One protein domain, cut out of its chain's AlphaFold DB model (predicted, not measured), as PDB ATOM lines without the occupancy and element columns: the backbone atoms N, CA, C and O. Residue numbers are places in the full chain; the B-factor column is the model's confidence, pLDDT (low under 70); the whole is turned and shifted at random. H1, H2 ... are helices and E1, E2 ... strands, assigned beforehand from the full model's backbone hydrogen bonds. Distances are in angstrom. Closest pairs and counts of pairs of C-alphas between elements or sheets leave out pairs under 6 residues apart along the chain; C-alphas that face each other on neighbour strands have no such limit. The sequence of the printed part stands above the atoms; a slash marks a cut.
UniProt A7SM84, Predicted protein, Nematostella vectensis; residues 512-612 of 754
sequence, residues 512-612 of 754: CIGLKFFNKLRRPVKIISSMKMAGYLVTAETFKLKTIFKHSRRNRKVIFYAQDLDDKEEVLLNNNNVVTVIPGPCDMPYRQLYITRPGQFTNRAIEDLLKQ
ATOM      1  N   CYS A 512      81.214  75.068  96.705       86.31
ATOM      2  CA  CYS A 512      81.788  74.170  95.708       86.31
ATOM      3  C   CYS A 512      80.751  73.620  94.733       86.31
ATOM      4  O   CYS A 512      79.560  73.530  95.026       86.31
ATOM      5  N   ILE A 513      81.248  73.174  93.584       89.69
ATOM      6  CA  ILE A 513      80.556  72.265  92.672       89.69
ATOM      7  C   ILE A 513      81.382  70.984  92.579       89.69
ATOM      8  O   ILE A 513      82.583  71.054  92.333       89.69
ATOM      9  N   GLY A 514      80.738  69.829  92.758       91.19
ATOM     10  CA  GLY A 514      81.302  68.508  92.476       91.19
ATOM     11  C   GLY A 514      80.414  67.769  91.478       91.19
ATOM     12  O   GLY A 514      79.265  67.468  91.797       91.19
ATOM     13  N   LEU A 515      80.930  67.479  90.282       94.25
ATOM     14  CA  LEU A 515      80.239  66.740  89.220       94.25
ATOM     15  C   LEU A 515      81.030  65.487  88.831       94.25
ATOM     16  O   LEU A 515      82.238  65.563  88.609       94.25
ATOM     17  N   LYS A 516      80.355  64.338  88.739       94.44
ATOM     18  CA  LYS A 516      80.907  63.107  88.162       94.44
ATOM     19  C   LYS A 516      80.164  62.811  86.867       94.44
ATOM     20  O   LYS A 516      79.014  62.377  86.887       94.44
ATOM     21  N   PHE A 517      80.843  63.044  85.758       94.75
ATOM     22  CA  PHE A 517      80.359  62.727  84.430       94.75
ATOM     23  C   PHE A 517      80.639  61.258  84.092       94.75
ATOM     24  O   PHE A 517      81.706  60.736  84.428       94.75
ATOM     25  N   PHE A 518      79.695  60.610  83.417       94.19
ATOM     26  CA  PHE A 518      79.787  59.244  82.906       94.19
ATOM     27  C   PHE A 518      79.553  59.269  81.398       94.19
ATOM     28  O   PHE A 518      78.434  59.506  80.945       94.19
ATOM     29  N   ASN A 519      80.597  59.032  80.614       93.25
ATOM     30  CA  ASN A 519      80.544  59.091  79.163       93.25
ATOM     31  C   ASN A 519      79.934  57.801  78.587       93.25
ATOM     32  O   ASN A 519      80.636  56.812  78.382       93.25
ATOM     33  N   LYS A 520      78.620  57.806  78.314       92.81
ATOM     34  CA  LYS A 520      77.909  56.680  77.681       92.81
ATOM     35  C   LYS A 520      77.967  56.715  76.146       92.81
ATOM     36  O   LYS A 520      77.378  55.843  75.510       92.81
ATOM     37  N   LEU A 521      78.703  57.662  75.553       89.44
ATOM     38  CA  LEU A 521      79.022  57.669  74.120       89.44
ATOM     39  C   LEU A 521      80.261  56.837  73.772       89.44
ATOM     40  O   LEU A 521      80.435  56.479  72.611       89.44
ATOM     41  N   ARG A 522      81.139  56.564  74.753       86.31
ATOM     42  CA  ARG A 522      82.436  55.874  74.573       86.31
ATOM     43  C   ARG A 522      83.373  56.494  73.520       86.31
ATOM     44  O   ARG A 522      84.329  55.850  73.098       86.31
ATOM     45  N   ARG A 523      83.155  57.757  73.145       87.88
ATOM     46  CA  ARG A 523      84.076  58.559  72.323       87.88
ATOM     47  C   ARG A 523      84.416  59.883  73.017       87.88
ATOM     48  O   ARG A 523      83.646  60.307  73.884       87.88
ATOM     49  N   PRO A 524      85.535  60.540  72.670       88.69
ATOM     50  CA  PRO A 524      85.893  61.831  73.245       88.69
ATOM     51  C   PRO A 524      84.814  62.899  73.025       88.69
ATOM     52  O   PRO A 524      84.283  63.030  71.927       88.69
ATOM     53  N   VAL A 525      84.526  63.685  74.063       88.94
ATOM     54  CA  VAL A 525      83.597  64.829  74.014       88.94
ATOM     55  C   VAL A 525      84.154  66.029  74.768       88.94
ATOM     56  O   VAL A 525      85.029  65.896  75.625       88.94
ATOM     57  N   LYS A 526      83.626  67.217  74.479       82.94
ATOM     58  CA  LYS A 526      84.008  68.476  75.115       82.94
ATOM     59  C   LYS A 526      82.870  68.972  76.003       82.94
ATOM     60  O   LYS A 526      81.818  69.369  75.518       82.94
ATOM     61  N   ILE A 527      83.082  68.979  77.315       86.75
ATOM     62  CA  ILE A 527      82.142  69.586  78.266       86.75
ATOM     63  C   ILE A 527      82.497  71.061  78.403       86.75
ATOM     64  O   ILE A 527      83.640  71.384  78.717       86.75
ATOM     65  N   ILE A 528      81.545  71.963  78.198       74.94
ATOM     66  CA  ILE A 528      81.753  73.408  78.334       74.94
ATOM     67  C   ILE A 528      80.949  73.922  79.525       74.94
ATOM     68  O   ILE A 528      79.906  73.371  79.879       74.94
ATOM     69  N   SER A 529      81.461  74.960  80.189       73.31
ATOM     70  CA  SER A 529      80.738  75.629  81.266       73.31
ATOM     71  C   SER A 529      80.834  77.145  81.187       73.31
ATOM     72  O   SER A 529      81.795  77.694  80.643       73.31
ATOM     73  N   SER A 530      79.901  77.827  81.853       60.78
ATOM     74  CA  SER A 530      79.896  79.288  82.026       60.78
ATOM     75  C   SER A 530      81.079  79.840  82.852       60.78
ATOM     76  O   SER A 530      81.125  81.033  83.150       60.78
ATOM     77  N   MET A 531      82.036  78.986  83.238       65.12
ATOM     78  CA  MET A 531      83.329  79.354  83.829       65.12
ATOM     79  C   MET A 531      84.529  79.038  82.926       65.12
ATOM     80  O   MET A 531      85.603  79.592  83.144       65.12
ATOM     81  N   LYS A 532      84.384  78.134  81.947       66.88
ATOM     82  CA  LYS A 532      85.474  77.687  81.073       66.88
ATOM     83  C   LYS A 532      84.949  77.410  79.662       66.88
ATOM     84  O   LYS A 532      84.697  76.264  79.297       66.88
ATOM     85  N   MET A 533      84.853  78.463  78.847       52.41
ATOM     86  CA  MET A 533      84.421  78.375  77.440       52.41
ATOM     87  C   MET A 533      85.356  77.511  76.572       52.41
ATOM     88  O   MET A 533      84.908  76.855  75.639       52.41
ATOM     89  N   ALA A 534      86.646  77.431  76.922       57.84
ATOM     90  CA  ALA A 534      87.595  76.506  76.292       57.84
ATOM     91  C   ALA A 534      87.240  75.016  76.516       57.84
ATOM     92  O   ALA A 534      87.687  74.155  75.762       57.84
ATOM     93  N   GLY A 535      86.413  74.713  77.522       70.88
ATOM     94  CA  GLY A 535      85.905  73.380  77.822       70.88
ATOM     95  C   GLY A 535      86.873  72.446  78.552       70.88
ATOM     96  O   GLY A 535      88.011  72.785  78.892       70.88
ATOM     97  N   TYR A 536      86.381  71.244  78.816       88.06
ATOM     98  CA  TYR A 536      87.077  70.109  79.404       88.06
ATOM     99  C   TYR A 536      86.944  68.944  78.422       88.06
ATOM    100  O   TYR A 536      85.829  68.523  78.114       88.06
ATOM    101  N   LEU A 537      88.071  68.448  77.913       88.69
ATOM    102  CA  LEU A 537      88.099  67.265  77.059       88.69
ATOM    103  C   LEU A 537      87.901  66.015  77.928       88.69
ATOM    104  O   LEU A 537      88.654  65.790  78.873       88.69
ATOM    105  N   VAL A 538      86.891  65.213  77.603       91.25
ATOM    106  CA  VAL A 538      86.523  63.981  78.307       91.25
ATOM    107  C   VAL A 538      86.698  62.804  77.356       91.25
ATOM    108  O   VAL A 538      85.818  62.492  76.559       91.25
ATOM    109  N   THR A 539      87.865  62.166  77.435       88.50
ATOM    110  CA  THR A 539      88.212  60.942  76.689       88.50
ATOM    111  C   THR A 539      87.798  59.665  77.424       88.50
ATOM    112  O   THR A 539      87.440  58.683  76.784       88.50
ATOM    113  N   ALA A 540      87.834  59.668  78.759       88.81
ATOM    114  CA  ALA A 540      87.559  58.499  79.596       88.81
ATOM    115  C   ALA A 540      86.054  58.235  79.813       88.81
ATOM    116  O   ALA A 540      85.231  59.151  79.748       88.81
ATOM    117  N   GLU A 541      85.699  56.991  80.175       89.25
ATOM    118  CA  GLU A 541      84.321  56.610  80.537       89.25
ATOM    119  C   GLU A 541      83.778  57.370  81.764       89.25
ATOM    120  O   GLU A 541      82.564  57.524  81.898       89.25
ATOM    121  N   THR A 542      84.637  57.882  82.658       92.31
ATOM    122  CA  THR A 542      84.208  58.805  83.722       92.31
ATOM    123  C   THR A 542      85.172  59.972  83.897       92.31
ATOM    124  O   THR A 542      86.385  59.816  83.774       92.31
ATOM    125  N   PHE A 543      84.628  61.143  84.227       94.12
ATOM    126  CA  PHE A 543      85.385  62.367  84.486       94.12
ATOM    127  C   PHE A 543      84.826  63.068  85.728       94.12
ATOM    128  O   PHE A 543      83.619  63.270  85.847       94.12
ATOM    129  N   LYS A 544      85.694  63.423  86.683       93.94
ATOM    130  CA  LYS A 544      85.315  64.148  87.905       93.94
ATOM    131  C   LYS A 544      85.785  65.595  87.804       93.94
ATOM    132  O   LYS A 544      86.964  65.843  87.575       93.94
ATOM    133  N   LEU A 545      84.880  66.532  88.059       92.00
ATOM    134  CA  LEU A 545      85.170  67.956  88.174       92.00
ATOM    135  C   LEU A 545      84.796  68.423  89.583       92.00
ATOM    136  O   LEU A 545      83.633  68.311  89.974       92.00
ATOM    137  N   LYS A 546      85.761  68.964  90.335       89.75
ATOM    138  CA  LYS A 546      85.500  69.691  91.584       89.75
ATOM    139  C   LYS A 546      86.056  71.107  91.471       89.75
ATOM    140  O   LYS A 546      87.225  71.284  91.151       89.75
ATOM    141  N   THR A 547      85.211  72.097  91.742       86.62
ATOM    142  CA  THR A 547      85.531  73.526  91.614       86.62
ATOM    143  C   THR A 547      85.157  74.243  92.904       86.62
ATOM    144  O   THR A 547      84.030  74.086  93.379       86.62
ATOM    145  N   ILE A 548      86.084  75.028  93.456       86.00
ATOM    146  CA  ILE A 548      85.913  75.794  94.700       86.00
ATOM    147  C   ILE A 548      85.680  77.273  94.358       86.00
ATOM    148  O   ILE A 548      86.365  77.840  93.509       86.00
ATOM    149  N   PHE A 549      84.717  77.899  95.027       82.56
ATOM    150  CA  PHE A 549      84.324  79.296  94.874       82.56
ATOM    151  C   PHE A 549      84.658  80.031  96.169       82.56
ATOM    152  O   PHE A 549      83.849  80.049  97.103       82.56
ATOM    153  N   LYS A 550      85.860  80.618  96.219       79.94
ATOM    154  CA  LYS A 550      86.334  81.347  97.395       79.94
ATOM    155  C   LYS A 550      85.395  82.501  97.755       79.94
ATOM    156  O   LYS A 550      85.082  83.326  96.897       79.94
ATOM    157  N   HIS A 551      84.973  82.560  99.022       68.50
ATOM    158  CA  HIS A 551      84.258  83.700  99.621       68.50
ATOM    159  C   HIS A 551      83.007  84.156  98.824       68.50
ATOM    160  O   HIS A 551      82.776  85.348  98.587       68.50
ATOM    161  N   SER A 552      82.194  83.199  98.364       63.28
ATOM    162  CA  SER A 552      81.139  83.419  97.362       63.28
ATOM    163  C   SER A 552      79.900  84.155  97.914       63.28
ATOM    164  O   SER A 552      78.958  83.543  98.422       63.28
ATOM    165  N   ARG A 553      79.883  85.493  97.793       55.56
ATOM    166  CA  ARG A 553      78.910  86.401  98.450       55.56
ATOM    167  C   ARG A 553      77.426  86.263  98.048       55.56
ATOM    168  O   ARG A 553      76.579  86.821  98.744       55.56
ATOM    169  N   ARG A 554      77.079  85.585  96.944       46.81
ATOM    170  CA  ARG A 554      75.680  85.285  96.550       46.81
ATOM    171  C   ARG A 554      75.625  84.158  95.502       46.81
ATOM    172  O   ARG A 554      76.658  83.691  95.027       46.81
ATOM    173  N   ASN A 555      74.427  83.665  95.179       50.81
ATOM    174  CA  ASN A 555      74.214  82.374  94.502       50.81
ATOM    175  C   ASN A 555      74.531  82.374  92.989       50.81
ATOM    176  O   ASN A 555      73.631  82.296  92.152       50.81
ATOM    177  N   ARG A 556      75.820  82.409  92.628       57.69
ATOM    178  CA  ARG A 556      76.293  82.282  91.239       57.69
ATOM    179  C   ARG A 556      76.020  80.875  90.687       57.69
ATOM    180  O   ARG A 556      76.850  79.982  90.835       57.69
ATOM    181  N   LYS A 557      74.859  80.686  90.049       59.94
ATOM    182  CA  LYS A 557      74.541  79.491  89.247       59.94
ATOM    183  C   LYS A 557      75.633  79.288  88.181       59.94
ATOM    184  O   LYS A 557      76.077  80.258  87.565       59.94
ATOM    185  N   VAL A 558      76.058  78.047  87.966       67.62
ATOM    186  CA  VAL A 558      77.020  77.664  86.923       67.62
ATOM    187  C   VAL A 558      76.347  76.686  85.983       67.62
ATOM    188  O   VAL A 558      75.638  75.784  86.422       67.62
ATOM    189  N   ILE A 559      76.550  76.887  84.690       60.50
ATOM    190  CA  ILE A 559      75.836  76.161  83.650       60.50
ATOM    191  C   ILE A 559      76.829  75.286  82.894       60.50
ATOM    192  O   ILE A 559      77.949  75.726  82.633       60.50
ATOM    193  N   PHE A 560      76.422  74.057  82.584       78.81
ATOM    194  CA  PHE A 560      77.199  73.053  81.864       78.81
ATOM    195  C   PHE A 560      76.412  72.534  80.662       78.81
ATOM    196  O   PHE A 560      75.209  72.302  80.766       78.81
ATOM    197  N   TYR A 561      77.105  72.308  79.553       73.38
ATOM    198  CA  TYR A 561      76.602  71.602  78.376       73.38
ATOM    199  C   TYR A 561      77.727  70.747  77.781       73.38
ATOM    200  O   TYR A 561      78.882  70.842  78.210       73.38
ATOM    201  N   ALA A 562      77.397  69.883  76.826       76.25
ATOM    202  CA  ALA A 562      78.362  69.025  76.151       76.25
ATOM    203  C   ALA A 562      78.307  69.228  74.633       76.25
ATOM    204  O   ALA A 562      77.284  69.617  74.076       76.25
ATOM    205  N   GLN A 563      79.442  68.991  73.986       71.00
ATOM    206  CA  GLN A 563      79.674  69.212  72.567       71.00
ATOM    207  C   GLN A 563      80.507  68.043  72.024       71.00
ATOM    208  O   GLN A 563      81.464  67.601  72.670       71.00
ATOM    209  N   ASP A 564      80.140  67.529  70.854       75.44
ATOM    210  CA  ASP A 564      80.924  66.519  70.145       75.44
ATOM    211  C   ASP A 564      82.185  67.147  69.525       75.44
ATOM    212  O   ASP A 564      82.153  68.314  69.142       75.44
ATOM    213  N   LEU A 565      83.303  66.416  69.418       74.31
ATOM    214  CA  LEU A 565      84.539  67.015  68.880       74.31
ATOM    215  C   LEU A 565      84.450  67.364  67.391       74.31
ATOM    216  O   LEU A 565      85.070  68.335  66.964       74.31
ATOM    217  N   ASP A 566      83.668  66.594  66.636       63.09
ATOM    218  CA  ASP A 566      83.447  66.807  65.208       63.09
ATOM    219  C   ASP A 566      82.197  67.663  64.932       63.09
ATOM    220  O   ASP A 566      81.865  67.905  63.773       63.09
ATOM    221  N   ASP A 567      81.463  68.063  65.981       53.03
ATOM    222  CA  ASP A 567      80.171  68.760  65.913       53.03
ATOM    223  C   ASP A 567      79.074  68.044  65.092       53.03
ATOM    224  O   ASP A 567      78.092  68.659  64.685       53.03
ATOM    225  N   LYS A 568      79.200  66.730  64.862       52.94
ATOM    226  CA  LYS A 568      78.282  65.951  64.003       52.94
ATOM    227  C   LYS A 568      76.982  65.526  64.688       52.94
ATOM    228  O   LYS A 568      76.007  65.210  64.006       52.94
ATOM    229  N   GLU A 569      76.975  65.470  66.016       62.06
ATOM    230  CA  GLU A 569      75.863  64.967  66.826       62.06
ATOM    231  C   GLU A 569      75.637  65.849  68.062       62.06
ATOM    232  O   GLU A 569      76.577  66.380  68.655       62.06
ATOM    233  N   GLU A 570      74.378  65.959  68.484       61.69
ATOM    234  CA  GLU A 570      74.003  66.577  69.756       61.69
ATOM    235  C   GLU A 570      74.390  65.676  70.943       61.69
ATOM    236  O   GLU A 570      74.293  64.448  70.870       61.69
ATOM    237  N   VAL A 571      74.820  66.290  72.051       77.50
ATOM    238  CA  VAL A 571      75.303  65.584  73.244       77.50
ATOM    239  C   VAL A 571      74.571  66.093  74.484       77.50
ATOM    240  O   VAL A 571      74.663  67.266  74.841       77.50
ATOM    241  N   LEU A 572      73.854  65.197  75.162       75.19
ATOM    242  CA  LEU A 572      73.005  65.512  76.310       75.19
ATOM    243  C   LEU A 572      73.686  65.157  77.637       75.19
ATOM    244  O   LEU A 572      74.511  64.247  77.709       75.19
ATOM    245  N   LEU A 573      73.303  65.856  78.706       78.62
ATOM    246  CA  LEU A 573      73.706  65.612  80.092       78.62
ATOM    247  C   LEU A 573      72.456  65.273  80.919       78.62
ATOM    248  O   LEU A 573      71.619  66.141  81.148       78.62
ATOM    249  N   ASN A 574      72.303  64.018  81.358       80.62
ATOM    250  CA  ASN A 574      71.045  63.497  81.926       80.62
ATOM    251  C   ASN A 574      69.830  63.843  81.037       80.62
ATOM    252  O   ASN A 574      68.864  64.440  81.509       80.62
ATOM    253  N   ASN A 575      69.914  63.542  79.735       70.00
ATOM    254  CA  ASN A 575      68.905  63.880  78.718       70.00
ATOM    255  C   ASN A 575      68.559  65.379  78.570       70.00
ATOM    256  O   ASN A 575      67.596  65.720  77.893       70.00
ATOM    257  N   ASN A 576      69.348  66.286  79.151       53.44
ATOM    258  CA  ASN A 576      69.187  67.729  78.991       53.44
ATOM    259  C   ASN A 576      70.381  68.310  78.223       53.44
ATOM    260  O   ASN A 576      71.530  68.045  78.572       53.44
ATOM    261  N   ASN A 577      70.134  69.172  77.233       52.53
ATOM    262  CA  ASN A 577      71.184  69.928  76.534       52.53
ATOM    263  C   ASN A 577      72.024  70.782  77.501       52.53
ATOM    264  O   ASN A 577      73.189  71.078  77.245       52.53
ATOM    265  N   VAL A 578      71.405  71.217  78.603       54.19
ATOM    266  CA  VAL A 578      71.946  72.186  79.554       54.19
ATOM    267  C   VAL A 578      71.634  71.737  80.976       54.19
ATOM    268  O   VAL A 578      70.475  71.531  81.325       54.19
ATOM    269  N   VAL A 579      72.653  71.665  81.830       63.88
ATOM    270  CA  VAL A 579      72.495  71.402  83.265       63.88
ATOM    271  C   VAL A 579      72.986  72.604  84.061       63.88
ATOM    272  O   VAL A 579      74.161  72.971  84.025       63.88
ATOM    273  N   THR A 580      72.076  73.208  84.827       67.56
ATOM    274  CA  THR A 580      72.410  74.275  85.777       67.56
ATOM    275  C   THR A 580      72.709  73.690  87.154       67.56
ATOM    276  O   THR A 580      71.958  72.870  87.684       67.56
ATOM    277  N   VAL A 581      73.809  74.135  87.756       75.44
ATOM    278  CA  VAL A 581      74.319  73.664  89.044       75.44
ATOM    279  C   VAL A 581      74.548  74.866  89.954       75.44
ATOM    280  O   VAL A 581      75.148  75.865  89.557       75.44
ATOM    281  N   ILE A 582      74.062  74.786  91.189       76.38
ATOM    282  CA  ILE A 582      74.258  75.829  92.199       76.38
ATOM    283  C   ILE A 582      75.421  75.397  93.101       76.38
ATOM    284  O   ILE A 582      75.371  74.278  93.614       76.38
ATOM    285  N   PRO A 583      76.454  76.234  93.315       83.94
ATOM    286  CA  PRO A 583      77.484  75.953  94.305       83.94
ATOM    287  C   PRO A 583      76.874  75.769  95.701       83.94
ATOM    288  O   PRO A 583      76.148  76.644  96.182       83.94
ATOM    289  N   GLY A 584      77.174  74.641  96.339       82.69
ATOM    290  CA  GLY A 584      76.731  74.282  97.690       82.69
ATOM    291  C   GLY A 584      77.909  74.145  98.660       82.69
ATOM    292  O   GLY A 584      79.001  74.622  98.347       82.69
ATOM    293  N   PRO A 585      77.718  73.497  99.819       83.06
ATOM    294  CA  PRO A 585      78.813  73.095 100.702       83.06
ATOM    295  C   PRO A 585      79.858  72.206  99.992       83.06
ATOM    296  O   PRO A 585      79.583  71.582  98.964       83.06
ATOM    297  N   CYS A 586      81.094  72.194 100.495       84.00
ATOM    298  CA  CYS A 586      82.255  71.599  99.814       84.00
ATOM    299  C   CYS A 586      82.546  70.130 100.160       84.00
ATOM    300  O   CYS A 586      83.363  69.484  99.499       84.00
ATOM    301  N   ASP A 587      81.857  69.618 101.165       83.94
ATOM    302  CA  ASP A 587      81.693  68.228 101.587       83.94
ATOM    303  C   ASP A 587      80.630  67.467 100.769       83.94
ATOM    304  O   ASP A 587      80.652  66.237 100.740       83.94
ATOM    305  N   MET A 588      79.750  68.175 100.047       80.00
ATOM    306  CA  MET A 588      78.689  67.576  99.224       80.00
ATOM    307  C   MET A 588      79.212  66.500  98.246       80.00
ATOM    308  O   MET A 588      80.240  66.705  97.586       80.00
ATOM    309  N   PRO A 589      78.477  65.381  98.072       83.62
ATOM    310  CA  PRO A 589      78.847  64.328  97.133       83.62
ATOM    311  C   PRO A 589      78.788  64.809  95.677       83.62
ATOM    312  O   PRO A 589      78.040  65.722  95.319       83.62
ATOM    313  N   TYR A 590      79.558  64.152  94.807       88.00
ATOM    314  CA  TYR A 590      79.566  64.449  93.375       88.00
ATOM    315  C   TYR A 590      78.195  64.160  92.743       88.00
ATOM    316  O   TYR A 590      77.782  63.001  92.666       88.00
ATOM    317  N   ARG A 591      77.520  65.190  92.214       88.00
ATOM    318  CA  ARG A 591      76.300  65.014  91.412       88.00
ATOM    319  C   ARG A 591      76.648  64.252  90.132       88.00
ATOM    320  O   ARG A 591      77.579  64.622  89.417       88.00
ATOM    321  N   GLN A 592      75.900  63.189  89.862       90.19
ATOM    322  CA  GLN A 592      76.134  62.292  88.732       90.19
ATOM    323  C   GLN A 592      75.467  62.839  87.458       90.19
ATOM    324  O   GLN A 592      74.326  63.299  87.508       90.19
ATOM    325  N   LEU A 593      76.194  62.816  86.336       92.00
ATOM    326  CA  LEU A 593      75.741  63.299  85.027       92.00
ATOM    327  C   LEU A 593      76.126  62.296  83.927       92.00
ATOM    328  O   LEU A 593      77.307  62.086  83.662       92.00
ATOM    329  N   TYR A 594      75.149  61.679  83.274       92.75
ATOM    330  CA  TYR A 594      75.360  60.766  82.150       92.75
ATOM    331  C   TYR A 594      75.410  61.554  80.844       92.75
ATOM    332  O   TYR A 594      74.510  62.345  80.572       92.75
ATOM    333  N   ILE A 595      76.466  61.343  80.058       91.94
ATOM    334  CA  ILE A 595      76.637  61.941  78.733       91.94
ATOM    335  C   ILE A 595      76.060  60.979  77.693       91.94
ATOM    336  O   ILE A 595      76.558  59.855  77.583       91.94
ATOM    337  N   THR A 596      75.022  61.396  76.969       87.00
ATOM    338  CA  THR A 596      74.195  60.525  76.111       87.00
ATOM    339  C   THR A 596      73.869  61.169  74.760       87.00
ATOM    340  O   THR A 596      73.948  62.389  74.613       87.00
ATOM    341  N   ARG A 597      73.493  60.359  73.757       81.69
ATOM    342  CA  ARG A 597      72.832  60.864  72.537       81.69
ATOM    343  C   ARG A 597      71.350  61.133  72.825       81.69
ATOM    344  O   ARG A 597      70.782  60.449  73.686       81.69
ATOM    345  N   PRO A 598      70.685  62.021  72.064       72.00
ATOM    346  CA  PRO A 598      69.228  62.055  71.987       72.00
ATOM    347  C   PRO A 598      68.639  60.650  71.789       72.00
ATOM    348  O   PRO A 598      69.147  59.860  70.994       72.00
ATOM    349  N   GLY A 599      67.610  60.314  72.568       67.62
ATOM    350  CA  GLY A 599      66.929  59.014  72.520       67.62
ATOM    351  C   GLY A 599      67.703  57.799  73.063       67.62
ATOM    352  O   GLY A 599      67.097  56.743  73.209       67.62
ATOM    353  N   GLN A 600      68.995  57.905  73.411       78.44
ATOM    354  CA  GLN A 600      69.802  56.745  73.842       78.44
ATOM    355  C   GLN A 600      69.304  56.101  75.149       78.44
ATOM    356  O   GLN A 600      69.483  54.904  75.360       78.44
ATOM    357  N   PHE A 601      68.701  56.897  76.031       73.38
ATOM    358  CA  PHE A 601      68.094  56.458  77.286       73.38
ATOM    359  C   PHE A 601      66.792  57.231  77.502       73.38
ATOM    360  O   PHE A 601      66.714  58.414  77.176       73.38
ATOM    361  N   THR A 602      65.780  56.602  78.101       73.19
ATOM    362  CA  THR A 602      64.578  57.311  78.568       73.19
ATOM    363  C   THR A 602      64.870  58.069  79.866       73.19
ATOM    364  O   THR A 602      65.815  57.742  80.584       73.19
ATOM    365  N   ASN A 603      64.041  59.058  80.217       71.31
ATOM    366  CA  ASN A 603      64.213  59.790  81.480       71.31
ATOM    367  C   ASN A 603      64.112  58.856  82.699       71.31
ATOM    368  O   ASN A 603      64.922  58.987  83.612       71.31
ATOM    369  N   ARG A 604      63.222  57.849  82.660       71.75
ATOM    370  CA  ARG A 604      63.147  56.781  83.677       71.75
ATOM    371  C   ARG A 604      64.485  56.036  83.800       71.75
ATOM    372  O   ARG A 604      65.047  55.980  84.884       71.75
ATOM    373  N   ALA A 605      65.068  55.585  82.686       74.88
ATOM    374  CA  ALA A 605      66.364  54.899  82.702       74.88
ATOM    375  C   ALA A 605      67.518  55.782  83.229       74.88
ATOM    376  O   ALA A 605      68.406  55.283  83.920       74.88
ATOM    377  N   ILE A 606      67.507  57.093  82.952       77.75
ATOM    378  CA  ILE A 606      68.465  58.044  83.545       77.75
ATOM    379  C   ILE A 606      68.243  58.189  85.054       77.75
ATOM    380  O   ILE A 606      69.211  58.156  85.811       77.75
ATOM    381  N   GLU A 607      66.999  58.322  85.513       79.06
ATOM    382  CA  GLU A 607      66.695  58.345  86.944       79.06
ATOM    383  C   GLU A 607      67.125  57.059  87.650       79.06
ATOM    384  O   GLU A 607      67.663  57.125  88.750       79.06
ATOM    385  N   ASP A 608      66.922  55.896  87.040       84.62
ATOM    386  CA  ASP A 608      67.249  54.615  87.661       84.62
ATOM    387  C   ASP A 608      68.766  54.408  87.749       84.62
ATOM    388  O   ASP A 608      69.264  53.964  88.783       84.62
ATOM    389  N   LEU A 609      69.524  54.873  86.750       82.50
ATOM    390  CA  LEU A 609      70.982  55.007  86.847       82.50
ATOM    391  C   LEU A 609      71.415  55.982  87.962       82.50
ATOM    392  O   LEU A 609      72.411  55.730  88.637       82.50
ATOM    393  N   LEU A 610      70.671  57.072  88.197       81.25
ATOM    394  CA  LEU A 610      70.932  58.008  89.304       81.25
ATOM    395  C   LEU A 610      70.575  57.420  90.683       81.25
ATOM    396  O   LEU A 610      71.266  57.730  91.657       81.25
ATOM    397  N   LYS A 611      69.534  56.577  90.768       79.38
ATOM    398  CA  LYS A 611      69.106  55.841  91.975       79.38
ATOM    399  C   LYS A 611      70.082  54.709  92.328       79.38
ATOM    400  O   LYS A 611      70.294  54.444  93.509       79.38
ATOM    401  N   GLN A 612      70.717  54.085  91.331       67.25
ATOM    402  CA  GLN A 612      71.748  53.044  91.478       67.25
ATOM    403  C   GLN A 612      73.099  53.623  91.960       67.25
ATOM    404  O   GLN A 612      74.133  53.541  91.292       67.25
TER     405      GLN A 612
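This is residues 512 to 612 of the 754 residues of the protein "Predicted protein" of Nematostella vectensis (UniProt A7SM84). You are looking at a sandwich, two strongly twisted sheets face to face, with the small helix H1 outside it, grazing the sheet that holds E7. The sheets are E3 E2 E5 E6, antiparallel, and E4 E1 E7, mixed. The 101 printed residues hold seven named strands, E1 to E7, then H1; the class is mostly strand. The whole is compact, with a radius of gyration of the C-alphas of 13.6 A and spans of 39 by 31 by 20 A.

Find C-alpha 512 at (81.788, 74.170, 95.708); from there E1 runs 22.4 A to residue 519. Next come E2, residues 525 to 529, E3, 532 to 538, and E4, 542 to 549, 23.3 A long. E5, 558 to 564, covers 20.5 A; E6 is 578 to 581 and E7 591 to 596, 16.1 A. H1, 603 to 611, runs 12.2 A to C-alpha 611 at (69.106, 55.841, 91.975).

Begin at E2 and E5, antiparallel, where N 526 and O 563 are 2.8 A apart. E2 and E3 form a hairpin, with N 536 and O 527 at 2.7 A; E5 and E6 form another, with N 558 and O 581 at 2.8 A. In the other sheet E1 is antiparallel to E4, N 515 to O 545 being 2.8 A, and parallel to E7, N 518 to O 593 being 2.8 A. The facing parts of the sheets are 9.6 A centre to centre, their strands at 15 degrees. H1 only grazes its sheet, with residues 606 to 610; the closest C-alphas of E7 and H1 are those of Gln 592 and Leu 610, 6.8 A. In H1 every O i to N i+4 pair is within hydrogen-bond range.

The farthest C-alphas, of His 551 and Gly 599, are 40.5 A apart. The printed part has no cut. The link E5 to E6 is long, 13 residues. Mean pLDDT of the printed part is 77.4; look for values under 70 at, among others, residues 551 to 559.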